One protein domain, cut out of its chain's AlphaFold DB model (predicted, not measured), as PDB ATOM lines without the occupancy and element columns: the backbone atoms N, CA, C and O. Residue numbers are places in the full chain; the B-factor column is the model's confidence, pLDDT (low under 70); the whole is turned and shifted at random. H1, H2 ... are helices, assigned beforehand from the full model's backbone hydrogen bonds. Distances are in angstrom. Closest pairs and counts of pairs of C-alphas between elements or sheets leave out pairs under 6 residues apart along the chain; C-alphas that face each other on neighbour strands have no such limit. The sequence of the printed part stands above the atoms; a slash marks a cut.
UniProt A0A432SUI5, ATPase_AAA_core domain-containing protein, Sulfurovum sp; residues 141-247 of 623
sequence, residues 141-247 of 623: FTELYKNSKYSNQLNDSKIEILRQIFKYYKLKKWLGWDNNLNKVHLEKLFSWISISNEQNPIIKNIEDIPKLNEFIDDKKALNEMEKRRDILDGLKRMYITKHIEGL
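AT A GLANCE: This is residues 141 to 247 of the 623 residues of the protein "ATPase_AAA_core domain-containing protein" of Sulfurovum sp (UniProt A0A432SUI5). Three helices that run much the same way, H2, H5 and H7, follow one another in a stepped line along the longest axis, with a helical hairpin at each end: H1 and H2 at one, H6 and H7 at the other. H3 and H4 lie crosswise to that line, between the two ends. The printed part has 107 residues with seven named helices, H1 to H7 in chain order, and no named strand; the class is all helix. It is compact, with a radius of gyration of the C-alphas of 13.8 A and spans of 46 by 34 by 22 A.

IN THESE COORDINATES: H1 is residues 141 to 146, 8.6 A from first to last C-alpha, and begins at C-alpha 141 at (5.514, 23.212, 7.054). H2 is residues 156 to 165, 14.4 A, and H3 is residues 169 to 174, 8.6 A. H4 is residues 183 to 192, 14.2 A, beginning at C-alpha 183 at (0.931, 29.334, 16.562). H5 is residues 208 to 215, 11.5 A, and H6 is residues 219 to 228, 14.3 A. H7, the longest, is residues 231 to 245, 21.2 A, and ends at C-alpha 245 at (-28.311, 20.396, 15.174).

HOW THE PARTS SIT: H1 and H2 touch as a hairpin, at a steep tilt of 42 degrees, opposite ways; their closest C-alphas, of Phe 141 and Leu 162, are 6.2 A apart. H2 and H5 only just touch, with 3 pairs of C-alphas within 8 A, the closest being Ile 165 and Ile 209 at 6.3 A; they run the same way at a shallow tilt of 27 degrees. H3 touches no helix, but is near H5, with the C-alphas of Leu 171 and Asn 213 closest at 6.1 A. H4 touches no helix, but is near H1, with the C-alphas of Tyr 145 and Phe 190 closest at 7.1 A. H5 and H7 touch at a shallow tilt of 19 degrees, the same way, the closest C-alphas being Phe 215 and Met 238 at 6.3 A. H6 and H7 touch as a hairpin, opposite ways, at a tilt of 36 degrees, only just steep; the C-alphas of Met 225 and Gly 234 are closest, at 4.3 A. In H1, H2, H3, H4, H6 and H7 every O i to N i+4 pair is within hydrogen-bond range; in H5, 3 of 4 are.

THE WHOLE: The C-alphas farthest apart, of Asn 152 and Leu 247, are 47.2 A apart. The printed part has no cut. The link from H4 to H5, residues 193 to 207, is long. The mean pLDDT of the printed part is 82.7; residues 141 to 143, 177 to 180, 198 and 243 to 247 are under 70.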
ATOM      1  N   PHE A 141       5.863  23.981   5.850       66.44
ATOM      2  CA  PHE A 141       5.514  23.212   7.054       66.44
ATOM      3  C   PHE A 141       6.648  22.336   7.589       66.44
ATOM      4  O   PHE A 141       6.755  22.147   8.799       66.44
ATOM      5  N   THR A 142       7.511  21.814   6.715       68.19
ATOM      6  CA  THR A 142       8.641  20.977   7.144       68.19
ATOM      7  C   THR A 142       9.713  21.796   7.858       68.19
ATOM      8  O   THR A 142      10.350  21.303   8.785       68.19
ATOM      9  N   GLU A 143       9.891  23.058   7.466       68.19
ATOM     10  CA  GLU A 143      10.799  23.999   8.121       68.19
ATOM     11  C   GLU A 143      10.220  24.484   9.455       68.19
ATOM     12  O   GLU A 143      10.912  24.470  10.472       68.19
ATOM     13  N   LEU A 144       8.919  24.778   9.496       74.81
ATOM     14  CA  LEU A 144       8.210  25.105  10.738       74.81
ATOM     15  C   LEU A 144       8.229  23.946  11.748       74.81
ATOM     16  O   LEU A 144       8.433  24.175  12.939       74.81
ATOM     17  N   TYR A 145       8.083  22.699  11.290       80.38
ATOM     18  CA  TYR A 145       8.172  21.519  12.155       80.38
ATOM     19  C   TYR A 145       9.590  21.310  12.702       80.38
ATOM     20  O   TYR A 145       9.750  20.984  13.880       80.38
ATOM     21  N   LYS A 146      10.633  21.551  11.890       77.38
ATOM     22  CA  LYS A 146      12.042  21.513  12.340       77.38
ATOM     23  C   LYS A 146      12.354  22.549  13.413       77.38
ATOM     24  O   LYS A 146      13.232  22.310  14.233       77.38
ATOM     25  N   ASN A 147      11.620  23.656  13.428       76.81
ATOM     26  CA  ASN A 147      11.745  24.702  14.439       76.81
ATOM     27  C   ASN A 147      10.822  24.474  15.654       76.81
ATOM     28  O   ASN A 147      10.747  25.327  16.535       76.81
ATOM     29  N   SER A 148      10.112  23.341  15.715       84.06
ATOM     30  CA  SER A 148       9.233  22.982  16.830       84.06
ATOM     31  C   SER A 148       9.932  22.096  17.868       84.06
ATOM     32  O   SER A 148      10.975  21.497  17.608       84.06
ATOM     33  N   LYS A 149       9.292  21.920  19.031       85.75
ATOM     34  CA  LYS A 149       9.738  20.981  20.077       85.75
ATOM     35  C   LYS A 149       9.730  19.500  19.658       85.75
ATOM     36  O   LYS A 149      10.267  18.672  20.382       85.75
ATOM     37  N   TYR A 150       9.134  19.165  18.510       87.06
ATOM     38  CA  TYR A 150       9.065  17.802  17.967       87.06
ATOM     39  C   TYR A 150      10.076  17.556  16.834       87.06
ATOM     40  O   TYR A 150      10.001  16.538  16.146       87.06
ATOM     41  N   SER A 151      11.008  18.489  16.611       83.50
ATOM     42  CA  SER A 151      11.956  18.485  15.488       83.50
ATOM     43  C   SER A 151      12.759  17.190  15.346       83.50
ATOM     44  O   SER A 151      12.981  16.721  14.228       83.50
ATOM     45  N   ASN A 152      13.131  16.574  16.469       84.31
ATOM     46  CA  ASN A 152      13.853  15.305  16.543       84.31
ATOM     47  C   ASN A 152      13.052  14.102  16.020       84.31
ATOM     48  O   ASN A 152      13.634  13.055  15.762       84.31
ATOM     49  N   GLN A 153      11.735  14.238  15.855       87.25
ATOM     50  CA  GLN A 153      10.872  13.164  15.382       87.25
ATOM     51  C   GLN A 153      10.499  13.293  13.897       87.25
ATOM     52  O   GLN A 153       9.630  12.546  13.443       87.25
ATOM     53  N   LEU A 154      11.073  14.245  13.151       82.56
ATOM     54  CA  LEU A 154      10.778  14.420  11.729       82.56
ATOM     55  C   LEU A 154      11.330  13.244  10.908       82.56
ATOM     56  O   LEU A 154      12.518  12.937  10.971       82.56
ATOM     57  N   ASN A 155      10.478  12.631  10.090       81.06
ATOM     58  CA  ASN A 155      10.836  11.559   9.163       81.06
ATOM     59  C   ASN A 155      10.039  11.698   7.852       81.06
ATOM     60  O   ASN A 155       9.170  12.567   7.743       81.06
ATOM     61  N   ASP A 156      10.323  10.840   6.871       74.06
ATOM     62  CA  ASP A 156       9.688  10.897   5.546       74.06
ATOM     63  C   ASP A 156       8.155  10.790   5.617       74.06
ATOM     64  O   ASP A 156       7.457  11.555   4.956       74.06
ATOM     65  N   SER A 157       7.626   9.936   6.500       77.81
ATOM     66  CA  SER A 157       6.179   9.788   6.714       77.81
ATOM     67  C   SER A 157       5.530  11.084   7.217       77.81
ATOM     68  O   SER A 157       4.505  11.519   6.694       77.81
ATOM     69  N   LYS A 158       6.150  11.776   8.181       83.06
ATOM     70  CA  LYS A 158       5.640  13.064   8.677       83.06
ATOM     71  C   LYS A 158       5.771  14.180   7.657       83.06
ATOM     72  O   LYS A 158       4.901  15.044   7.592       83.06
ATOM     73  N   ILE A 159       6.833  14.172   6.852       77.12
ATOM     74  CA  ILE A 159       6.972  15.103   5.728       77.12
ATOM     75  C   ILE A 159       5.803  14.919   4.755       77.12
ATOM     76  O   ILE A 159       5.234  15.906   4.292       77.12
ATOM     77  N   GLU A 160       5.409  13.677   4.490       76.19
ATOM     78  CA  GLU A 160       4.284  13.353   3.616       76.19
ATOM     79  C   GLU A 160       2.933  13.780   4.209       76.19
ATOM     80  O   GLU A 160       2.129  14.409   3.522       76.19
ATOM     81  N   ILE A 161       2.719  13.563   5.509       83.31
ATOM     82  CA  ILE A 161       1.536  14.051   6.236       83.31
ATOM     83  C   ILE A 161       1.446  15.587   6.173       83.31
ATOM     84  O   ILE A 161       0.400  16.137   5.823       83.31
ATOM     85  N   LEU A 162       2.549  16.294   6.447       82.12
ATOM     86  CA  LEU A 162       2.618  17.761   6.386       82.12
ATOM     87  C   LEU A 162       2.356  18.296   4.971       82.12
ATOM     88  O   LEU A 162       1.688  19.317   4.810       82.12
ATOM     89  N   ARG A 163       2.839  17.593   3.940       75.88
ATOM     90  CA  ARG A 163       2.515  17.891   2.538       75.88
ATOM     91  C   ARG A 163       1.035  17.696   2.247       75.88
ATOM     92  O   ARG A 163       0.433  18.540   1.589       75.88
ATOM     93  N   GLN A 164       0.437  16.619   2.747       80.12
ATOM     94  CA  GLN A 164      -0.973  16.329   2.513       80.12
ATOM     95  C   GLN A 164      -1.888  17.368   3.170       80.12
ATOM     96  O   GLN A 164      -2.849  17.808   2.544       80.12
ATOM     97  N   ILE A 165      -1.571  17.825   4.385       80.44
ATOM     98  CA  ILE A 165      -2.322  18.887   5.079       80.44
ATOM     99  C   ILE A 165      -2.383  20.166   4.232       80.44
ATOM    100  O   ILE A 165      -3.431  20.808   4.152       80.44
ATOM    101  N   PHE A 166      -1.297  20.496   3.525       70.69
ATOM    102  CA  PHE A 166      -1.229  21.671   2.652       70.69
ATOM    103  C   PHE A 166      -2.214  21.631   1.475       70.69
ATOM    104  O   PHE A 166      -2.535  22.671   0.893       70.69
ATOM    105  N   LYS A 167      -2.724  20.452   1.113       71.94
ATOM    106  CA  LYS A 167      -3.667  20.302  -0.001       71.94
ATOM    107  C   LYS A 167      -5.083  20.760   0.366       71.94
ATOM    108  O   LYS A 167      -5.833  21.137  -0.524       71.94
ATOM    109  N   TYR A 168      -5.434  20.835   1.652       78.75
ATOM    110  CA  TYR A 168      -6.799  21.135   2.092       78.75
ATOM    111  C   TYR A 168      -6.995  22.601   2.500       78.75
ATOM    112  O   TYR A 168      -6.332  23.109   3.405       78.75
ATOM    113  N   TYR A 169      -7.942  23.291   1.855       77.19
ATOM    114  CA  TYR A 169      -8.234  24.705   2.128       77.19
ATOM    115  C   TYR A 169      -8.714  24.958   3.567       77.19
ATOM    116  O   TYR A 169      -8.203  25.875   4.207       77.19
ATOM    117  N   LYS A 170      -9.627  24.138   4.116       82.88
ATOM    118  CA  LYS A 170     -10.130  24.333   5.491       82.88
ATOM    119  C   LYS A 170      -9.020  24.204   6.531       82.88
ATOM    120  O   LYS A 170      -8.905  25.061   7.398       82.88
ATOM    121  N   LEU A 171      -8.148  23.201   6.394       85.12
ATOM    122  CA  LEU A 171      -6.979  23.045   7.265       85.12
ATOM    123  C   LEU A 171      -6.035  24.254   7.171       85.12
ATOM    124  O   LEU A 171      -5.588  24.764   8.195       85.12
ATOM    125  N   LYS A 172      -5.769  24.766   5.960       79.69
ATOM    126  CA  LYS A 172      -4.954  25.979   5.760       79.69
ATOM    127  C   LYS A 172      -5.581  27.216   6.406       79.69
ATOM    128  O   LYS A 172      -4.884  27.974   7.082       79.69
ATOM    129  N   LYS A 173      -6.894  27.388   6.245       81.06
ATOM    130  CA  LYS A 173      -7.657  28.471   6.869       81.06
ATOM    131  C   LYS A 173      -7.620  28.367   8.394       81.06
ATOM    132  O   LYS A 173      -7.328  29.359   9.055       81.06
ATOM    133  N   TRP A 174      -7.831  27.170   8.946       88.00
ATOM    134  CA  TRP A 174      -7.724  26.898  10.380       88.00
ATOM    135  C   TRP A 174      -6.323  27.229  10.914       88.00
ATOM    136  O   TRP A 174      -6.195  27.863  11.957       88.00
ATOM    137  N   LEU A 175      -5.264  26.913  10.167       83.31
ATOM    138  CA  LEU A 175      -3.879  27.264  10.513       83.31
ATOM    139  C   LEU A 175      -3.548  28.760  10.358       83.31
ATOM    140  O   LEU A 175      -2.441  29.169  10.709       83.31
ATOM    141  N   GLY A 176      -4.470  29.584   9.855       72.12
ATOM    142  CA  GLY A 176      -4.252  31.017   9.642       72.12
ATOM    143  C   GLY A 176      -3.325  31.339   8.466       72.12
ATOM    144  O   GLY A 176      -2.718  32.403   8.440       72.12
ATOM    145  N   TRP A 177      -3.195  30.436   7.490       68.94
ATOM    146  CA  TRP A 177      -2.200  30.546   6.415       68.94
ATOM    147  C   TRP A 177      -2.257  31.868   5.627       68.94
ATOM    148  O   TRP A 177      -1.214  32.449   5.344       68.94
ATOM    149  N   ASP A 178      -3.459  32.366   5.327       60.66
ATOM    150  CA  ASP A 178      -3.641  33.538   4.459       60.66
ATOM    151  C   ASP A 178      -3.485  34.888   5.190       60.66
ATOM    152  O   ASP A 178      -3.164  35.888   4.556       60.66
ATOM    153  N   ASN A 179      -3.697  34.929   6.514       54.06
ATOM    154  CA  ASN A 179      -3.832  36.186   7.275       54.06
ATOM    155  C   ASN A 179      -2.872  36.331   8.468       54.06
ATOM    156  O   ASN A 179      -2.767  37.433   9.003       54.06
ATOM    157  N   ASN A 180      -2.227  35.242   8.906       65.25
ATOM    158  CA  ASN A 180      -1.076  35.128   9.816       65.25
ATOM    159  C   ASN A 180      -1.129  33.756  10.498       65.25
ATOM    160  O   ASN A 180      -2.154  33.367  11.061       65.25
ATOM    161  N   LEU A 181      -0.002  33.044  10.496       74.31
ATOM    162  CA  LEU A 181       0.062  31.671  10.986       74.31
ATOM    163  C   LEU A 181      -0.323  31.576  12.477       74.31
ATOM    164  O   LEU A 181       0.315  32.185  13.342       74.31
ATOM    165  N   ASN A 182      -1.342  30.777  12.794       82.00
ATOM    166  CA  ASN A 182      -1.814  30.580  14.160       82.00
ATOM    167  C   ASN A 182      -0.895  29.595  14.902       82.00
ATOM    168  O   ASN A 182      -0.953  28.383  14.690       82.00
ATOM    169  N   LYS A 183      -0.056  30.122  15.803       79.25
ATOM    170  CA  LYS A 183       0.931  29.334  16.562       79.25
ATOM    171  C   LYS A 183       0.297  28.238  17.425       79.25
ATOM    172  O   LYS A 183       0.842  27.144  17.487       79.25
ATOM    173  N   VAL A 184      -0.865  28.496  18.031       85.25
ATOM    174  CA  VAL A 184      -1.565  27.517  18.885       85.25
ATOM    175  C   VAL A 184      -2.066  26.339  18.051       85.25
ATOM    176  O   VAL A 184      -1.888  25.181  18.425       85.25
ATOM    177  N   HIS A 185      -2.658  26.617  16.891       89.31
ATOM    178  CA  HIS A 185      -3.136  25.574  15.981       89.31
ATOM    179  C   HIS A 185      -1.981  24.787  15.362       89.31
ATOM    180  O   HIS A 185      -2.068  23.568  15.221       89.31
ATOM    181  N   LEU A 186      -0.870  25.460  15.058       84.94
ATOM    182  CA  LEU A 186       0.341  24.809  14.577       84.94
ATOM    183  C   LEU A 186       0.930  23.854  15.626       84.94
ATOM    184  O   LEU A 186       1.273  22.718  15.303       84.94
ATOM    185  N   GLU A 187       1.008  24.279  16.888       87.56
ATOM    186  CA  GLU A 187       1.463  23.421  17.986       87.56
ATOM    187  C   GLU A 187       0.542  22.220  18.208       87.56
ATOM    188  O   GLU A 187       1.037  21.105  18.402       87.56
ATOM    189  N   LYS A 188      -0.781  22.423  18.128       90.56
ATOM    190  CA  LYS A 188      -1.771  21.337  18.172       90.56
ATOM    191  C   LYS A 188      -1.551  20.343  17.041       90.56
ATOM    192  O   LYS A 188      -1.365  19.160  17.311       90.56
ATOM    193  N   LEU A 189      -1.470  20.818  15.801       90.56
ATOM    194  CA  LEU A 189      -1.228  19.974  14.635       90.56
ATOM    195  C   LEU A 189       0.050  19.150  14.794       90.56
ATOM    196  O   LEU A 189       0.046  17.941  14.571       90.56
ATOM    197  N   PHE A 190       1.138  19.789  15.227       91.56
ATOM    198  CA  PHE A 190       2.403  19.101  15.455       91.56
ATOM    199  C   PHE A 190       2.304  18.077  16.581       91.56
ATOM    200  O   PHE A 190       2.891  17.005  16.458       91.56
ATOM    201  N   SER A 191       1.525  18.347  17.628       91.50
ATOM    202  CA  SER A 191       1.246  17.366  18.680       91.50
ATOM    203  C   SER A 191       0.434  16.169  18.179       91.50
ATOM    204  O   SER A 191       0.674  15.050  18.616       91.50
ATOM    205  N   TRP A 192      -0.490  16.372  17.233       93.31
ATOM    206  CA  TRP A 192      -1.327  15.300  16.695       93.31
ATOM    207  C   TRP A 192      -0.544  14.338  15.798       93.31
ATOM    208  O   TRP A 192      -0.847  13.150  15.793       93.31
ATOM    209  N   ILE A 193       0.481  14.823  15.088       91.31
ATOM    210  CA  ILE A 193       1.357  14.009  14.221       91.31
ATOM    211  C   ILE A 193       2.623  13.497  14.936       91.31
ATOM    212  O   ILE A 193       3.485  12.882  14.306       91.31
ATOM    213  N   SER A 194       2.792  13.781  16.234       91.12
ATOM    214  CA  SER A 194       4.008  13.459  16.999       91.12
ATOM    215  C   SER A 194       3.700  12.696  18.280       91.12
ATOM    216  O   SER A 194       2.587  12.733  18.797       91.12
ATOM    217  N   ILE A 195       4.714  12.021  18.820       86.62
ATOM    218  CA  ILE A 195       4.642  11.464  20.170       86.62
ATOM    219  C   ILE A 195       4.776  12.634  21.147       86.62
ATOM    220  O   ILE A 195       5.740  13.402  21.071       86.62
ATOM    221  N   SER A 196       3.808  12.777  22.048       76.94
ATOM    222  CA  SER A 196       3.763  13.839  23.057       76.94
ATOM    223  C   SER A 196       3.305  13.246  24.382       76.94
ATOM    224  O   SER A 196       2.298  12.546  24.397       76.94
ATOM    225  N   ASN A 197       4.009  13.538  25.480       74.06
ATOM    226  CA  ASN A 197       3.688  13.049  26.832       74.06
ATOM    227  C   ASN A 197       3.449  11.525  26.887       74.06
ATOM    228  O   ASN A 197       2.427  11.088  27.401       74.06
ATOM    229  N   GLU A 198       4.344  10.732  26.285       68.38
ATOM    230  CA  GLU A 198       4.250   9.255  26.196       68.38
ATOM    231  C   GLU A 198       3.029   8.709  25.428       68.38
ATOM    232  O   GLU A 198       2.798   7.504  25.382       68.38
ATOM    233  N   GLN A 199       2.267   9.572  24.750       77.12
ATOM    234  CA  GLN A 199       1.099   9.172  23.972       77.12
ATOM    235  C   GLN A 199       1.403   9.128  22.465       77.12
ATOM    236  O   GLN A 199       2.000  10.051  21.900       77.12
ATOM    237  N   ASN A 200       0.918   8.077  21.794       85.19
ATOM    238  CA  ASN A 200       1.069   7.848  20.348       85.19
ATOM    239  C   ASN A 200       0.350   8.905  19.494       85.19
ATOM    240  O   ASN A 200      -0.733   9.323  19.902       85.19
ATOM    241  N   PRO A 201       0.867   9.289  18.309       89.62
ATOM    242  CA  PRO A 201       0.222  10.256  17.418       89.62
ATOM    243  C   PRO A 201      -1.253   9.929  17.150       89.62
ATOM    244  O   PRO A 201      -1.610   8.766  16.943       89.62
ATOM    245  N   ILE A 202      -2.092  10.967  17.129       92.94
ATOM    246  CA  ILE A 202      -3.511  10.868  16.754       92.94
ATOM    247  C   ILE A 202      -3.624  10.676  15.237       92.94
ATOM    248  O   ILE A 202      -4.382   9.833  14.774       92.94
ATOM    249  N   ILE A 203      -2.832  11.437  14.477       92.06
ATOM    250  CA  ILE A 203      -2.722  11.346  13.021       92.06
ATOM    251  C   ILE A 203      -1.534  10.440  12.717       92.06
ATOM    252  O   ILE A 203      -0.384  10.803  12.985       92.06
ATOM    253  N   LYS A 204      -1.815   9.254  12.184       88.00
ATOM    254  CA  LYS A 204      -0.809   8.199  12.001       88.00
ATOM    255  C   LYS A 204      -0.354   8.097  10.555       88.00
ATOM    256  O   LYS A 204       0.795   7.750  10.300       88.00
ATOM    257  N   ASN A 205      -1.246   8.392   9.616       87.19
ATOM    258  CA  ASN A 205      -0.985   8.278   8.190       87.19
ATOM    259  C   ASN A 205      -1.706   9.379   7.393       87.19
ATOM    260  O   ASN A 205      -2.366  10.265   7.930       87.19
ATOM    261  N   ILE A 206      -1.531   9.345   6.078       83.69
ATOM    262  CA  ILE A 206      -2.062  10.342   5.139       83.69
ATOM    263  C   ILE A 206      -3.591  10.240   5.025       83.69
ATOM    264  O   ILE A 206      -4.256  11.247   4.781       83.69
ATOM    265  N   GLU A 207      -4.152   9.046   5.239       86.94
ATOM    266  CA  GLU A 207      -5.593   8.757   5.159       86.94
ATOM    267  C   GLU A 207      -6.401   9.425   6.280       86.94
ATOM    268  O   GLU A 207      -7.613   9.610   6.161       86.94
ATOM    269  N   ASP A 208      -5.731   9.831   7.355       90.88
ATOM    270  CA  ASP A 208      -6.329  10.572   8.458       90.88
ATOM    271  C   ASP A 208      -6.580  12.049   8.095       90.88
ATOM    272  O   ASP A 208      -7.515  12.671   8.594       90.88
ATOM    273  N   ILE A 209      -5.809  12.624   7.168       91.19
ATOM    274  CA  ILE A 209      -5.929  14.045   6.803       91.19
ATOM    275  C   ILE A 209      -7.287  14.409   6.172       91.19
ATOM    276  O   ILE A 209      -7.867  15.413   6.599       91.19
ATOM    277  N   PRO A 210      -7.845  13.633   5.219       88.69
ATOM    278  CA  PRO A 210      -9.202  13.863   4.732       88.69
ATOM    279  C   PRO A 210     -10.247  13.867   5.855       88.69
ATOM    280  O   PRO A 210     -11.084  14.764   5.890       88.69
ATOM    281  N   LYS A 211     -10.158  12.915   6.798       92.31
ATOM    282  CA  LYS A 211     -11.096  12.786   7.926       92.31
ATOM    283  C   LYS A 211     -11.025  14.009   8.835       92.31
ATOM    284  O   LYS A 211     -12.050  14.606   9.134       92.31
ATOM    285  N   LEU A 212      -9.814  14.429   9.211       93.50
ATOM    286  CA  LEU A 212      -9.601  15.634  10.014       93.50
ATOM    287  C   LEU A 212     -10.185  16.873   9.325       93.50
ATOM    288  O   LEU A 212     -10.804  17.713   9.972       93.50
ATOM    289  N   ASN A 213     -10.001  16.988   8.009       93.12
ATOM    290  CA  ASN A 213     -10.525  18.107   7.233       93.12
ATOM    291  C   ASN A 213     -12.066  18.185   7.250       93.12
ATOM    292  O   ASN A 213     -12.606  19.281   7.081       93.12
ATOM    293  N   GLU A 214     -12.782  17.074   7.458       91.75
ATOM    294  CA  GLU A 214     -14.247  17.101   7.567       91.75
ATOM    295  C   GLU A 214     -14.722  17.892   8.789       91.75
ATOM    296  O   GLU A 214     -15.667  18.674   8.668       91.75
ATOM    297  N   PHE A 215     -14.031  17.747   9.925       93.00
ATOM    298  CA  PHE A 215     -14.470  18.273  11.221       93.00
ATOM    299  C   PHE A 215     -13.511  19.279  11.876       93.00
ATOM    300  O   PHE A 215     -13.701  19.623  13.039       93.00
ATOM    301  N   ILE A 216     -12.502  19.796  11.163       93.31
ATOM    302  CA  ILE A 216     -11.512  20.736  11.730       93.31
ATOM    303  C   ILE A 216     -12.137  22.012  12.329       93.31
ATOM    304  O   ILE A 216     -11.574  22.608  13.245       93.31
ATOM    305  N   ASP A 217     -13.311  22.419  11.845       89.00
ATOM    306  CA  ASP A 217     -14.035  23.592  12.344       89.00
ATOM    307  C   ASP A 217     -15.001  23.254  13.507       89.00
ATOM    308  O   ASP A 217     -15.515  24.159  14.166       89.00
ATOM    309  N   ASP A 218     -15.235  21.966  13.805       89.00
ATOM    310  CA  ASP A 218     -16.097  21.507  14.902       89.00
ATOM    311  C   ASP A 218     -15.281  21.317  16.193       89.00
ATOM    312  O   ASP A 218     -14.580  20.325  16.412       89.00
ATOM    313  N   LYS A 219     -15.426  22.280  17.109       90.06
ATOM    314  CA  LYS A 219     -14.746  22.277  18.412       90.06
ATOM    315  C   LYS A 219     -15.105  21.060  19.279       90.06
ATOM    316  O   LYS A 219     -14.255  20.593  20.036       90.06
ATOM    317  N   LYS A 220     -16.341  20.548  19.208       87.75
ATOM    318  CA  LYS A 220     -16.776  19.380  19.998       87.75
ATOM    319  C   LYS A 220     -16.136  18.105  19.448       87.75
ATOM    320  O   LYS A 220     -15.674  17.285  20.237       87.75
ATOM    321  N   ALA A 221     -16.076  17.964  18.126       90.62
ATOM    322  CA  ALA A 221     -15.407  16.846  17.464       90.62
ATOM    323  C   ALA A 221     -13.895  16.832  17.739       90.62
ATOM    324  O   ALA A 221     -13.347  15.791  18.101       90.62
ATOM    325  N   LEU A 222     -13.232  17.994  17.668       92.06
ATOM    326  CA  LEU A 222     -11.811  18.119  18.008       92.06
ATOM    327  C   LEU A 222     -11.518  17.734  19.462       92.06
ATOM    328  O   LEU A 222     -10.549  17.023  19.721       92.06
ATOM    329  N   ASN A 223     -12.361  18.160  20.405       90.81
ATOM    330  CA  ASN A 223     -12.193  17.805  21.812       90.81
ATOM    331  C   ASN A 223     -12.340  16.295  22.056       90.81
ATOM    332  O   ASN A 223     -11.555  15.728  22.813       90.81
ATOM    333  N   GLU A 224     -13.321  15.635  21.427       90.50
ATOM    334  CA  GLU A 224     -13.505  14.185  21.586       90.50
ATOM    335  C   GLU A 224     -12.342  13.407  20.956       90.50
ATOM    336  O   GLU A 224     -11.809  12.494  21.586       90.50
ATOM    337  N   MET A 225     -11.873  13.834  19.777       93.94
ATOM    338  CA  MET A 225     -10.662  13.301  19.145       93.94
ATOM    339  C   MET A 225      -9.438  13.433  20.062       93.94
ATOM    340  O   MET A 225      -8.699  12.468  20.248       93.94
ATOM    341  N   GLU A 226      -9.204  14.613  20.644       91.44
ATOM    342  CA  GLU A 226      -8.060  14.857  21.534       91.44
ATOM    343  C   GLU A 226      -8.159  14.026  22.825       91.44
ATOM    344  O   GLU A 226      -7.153  13.472  23.273       91.44
ATOM    345  N   LYS A 227      -9.367  13.889  23.388       90.69
ATOM    346  CA  LYS A 227      -9.642  13.120  24.612       90.69
ATOM    347  C   LYS A 227      -9.458  11.616  24.416       90.69
ATOM    348  O   LYS A 227      -8.867  10.959  25.269       90.69
ATOM    349  N   ARG A 228      -9.991  11.066  23.322       89.94
ATOM    350  CA  ARG A 228      -9.928   9.628  23.000       89.94
ATOM    351  C   ARG A 228      -8.653   9.236  22.265       89.94
ATOM    352  O   ARG A 228      -8.337   8.054  22.196       89.94
ATOM    353  N   ARG A 229      -7.902  10.228  21.772       90.12
ATOM    354  CA  ARG A 229      -6.674  10.061  20.983       90.12
ATOM    355  C   ARG A 229      -6.907   9.271  19.684       90.12
ATOM    356  O   ARG A 229      -5.988   8.612  19.200       90.12
ATOM    357  N   ASP A 230      -8.105   9.367  19.108       88.69
ATOM    358  CA  ASP A 230      -8.494   8.696  17.863       88.69
ATOM    359  C   ASP A 230      -9.291   9.646  16.958       88.69
ATOM    360  O   ASP A 230     -10.270  10.273  17.368       88.69
ATOM    361  N   ILE A 231      -8.867   9.737  15.700       90.88
ATOM    362  CA  ILE A 231      -9.516  10.545  14.673       90.88
ATOM    363  C   ILE A 231     -10.935  10.063  14.345       90.88
ATOM    364  O   ILE A 231     -11.803  10.875  14.020       90.88
ATOM    365  N   LEU A 232     -11.194   8.755  14.459       90.44
ATOM    366  CA  LEU A 232     -12.510   8.179  14.192       90.44
ATOM    367  C   LEU A 232     -13.546   8.637  15.219       90.44
ATOM    368  O   LEU A 232     -14.711   8.801  14.867       90.44
ATOM    369  N   ASP A 233     -13.142   8.886  16.463       88.88
ATOM    370  CA  ASP A 233     -14.062   9.359  17.499       88.88
ATOM    371  C   ASP A 233     -14.444  10.830  17.303       88.88
ATOM    372  O   ASP A 233     -15.602  11.194  17.512       88.88
ATOM    373  N   GLY A 234     -13.526  11.652  16.780       88.44
ATOM    374  CA  GLY A 234     -13.860  12.995  16.296       88.44
ATOM    375  C   GLY A 234     -14.877  12.961  15.154       88.44
ATOM    376  O   GLY A 234     -15.897  13.648  15.207       88.44
ATOM    377  N   LEU A 235     -14.654  12.088  14.166       86.50
ATOM    378  CA  LEU A 235     -15.558  11.907  13.027       86.50
ATOM    379  C   LEU A 235     -16.961  11.456  13.478       86.50
ATOM    380  O   LEU A 235     -17.964  12.059  13.095       86.50
ATOM    381  N   LYS A 236     -17.048  10.438  14.348       84.31
ATOM    382  CA  LYS A 236     -18.318   9.978  14.941       84.31
ATOM    383  C   LYS A 236     -19.026  11.114  15.678       84.31
ATOM    384  O   LYS A 236     -20.233  11.290  15.515       84.31
ATOM    385  N   ARG A 237     -18.288  11.905  16.468       87.12
ATOM    386  CA  ARG A 237     -18.854  13.033  17.215       87.12
ATOM    387  C   ARG A 237     -19.414  14.109  16.287       87.12
ATOM    388  O   ARG A 237     -20.513  14.583  16.553       87.12
ATOM    389  N   MET A 238     -18.718  14.444  15.203       88.50
ATOM    390  CA  MET A 238     -19.211  15.380  14.188       88.50
ATOM    391  C   MET A 238     -20.532  14.894  13.570       88.50
ATOM    392  O   MET A 238     -21.484  15.670  13.486       88.50
ATOM    393  N   TYR A 239     -20.626  13.618  13.174       79.56
ATOM    394  CA  TYR A 239     -21.872  13.069  12.616       79.56
ATOM    395  C   TYR A 239     -23.041  13.177  13.600       79.56
ATOM    396  O   TYR A 239     -24.134  13.585  13.207       79.56
ATOM    397  N   ILE A 240     -22.797  12.890  14.883       77.19
ATOM    398  CA  ILE A 240     -23.799  13.047  15.942       77.19
ATOM    399  C   ILE A 240     -24.213  14.517  16.088       77.19
ATOM    400  O   ILE A 240     -25.406  14.808  16.067       77.19
ATOM    401  N   THR A 241     -23.258  15.447  16.201       76.25
ATOM    402  CA  THR A 241     -23.551  16.886  16.327       76.25
ATOM    403  C   THR A 241     -24.401  17.375  15.156       76.25
ATOM    404  O   THR A 241     -25.430  17.999  15.376       76.25
ATOM    405  N   LYS A 242     -24.042  17.006  13.920       73.81
ATOM    406  CA  LYS A 242     -24.778  17.385  12.708       73.81
ATOM    407  C   LYS A 242     -26.214  16.856  12.694       73.81
ATOM    408  O   LYS A 242     -27.108  17.529  12.190       73.81
ATOM    409  N   HIS A 243     -26.444  15.647  13.205       69.31
ATOM    410  CA  HIS A 243     -27.794  15.084  13.307       69.31
ATOM    411  C   HIS A 243     -28.611  15.748  14.420       69.31
ATOM    412  O   HIS A 243     -29.802  15.960  14.235       69.31
ATOM    413  N   ILE A 244     -27.981  16.129  15.534       67.94
ATOM    414  CA  ILE A 244     -28.645  16.839  16.637       67.94
ATOM    415  C   ILE A 244     -28.989  18.282  16.247       67.94
ATOM    416  O   ILE A 244     -30.116  18.708  16.458       67.94
ATOM    417  N   GLU A 245     -28.061  19.024  15.644       68.62
ATOM    418  CA  GLU A 245     -28.311  20.396  15.174       68.62
ATOM    419  C   GLU A 245     -29.363  20.419  14.054       68.62
ATOM    420  O   GLU A 245     -30.168  21.338  13.984       68.62
ATOM    421  N   GLY A 246     -29.445  19.367  13.231       63.56
ATOM    422  CA  GLY A 246     -30.538  19.192  12.267       63.56
ATOM    423  C   GLY A 246     -31.924  18.984  12.900       63.56
ATOM    424  O   GLY A 246     -32.927  19.142  12.210       63.56
ATOM    425  N   LEU A 247     -31.992  18.644  14.192       61.84
ATOM    426  CA  LEU A 247     -33.237  18.552  14.963       61.84
ATOM    427  C   LEU A 247     -33.587  19.874  15.668       61.84
ATOM    428  O   LEU A 247     -34.731  20.046  16.100       61.84
TER     429      LEU A 247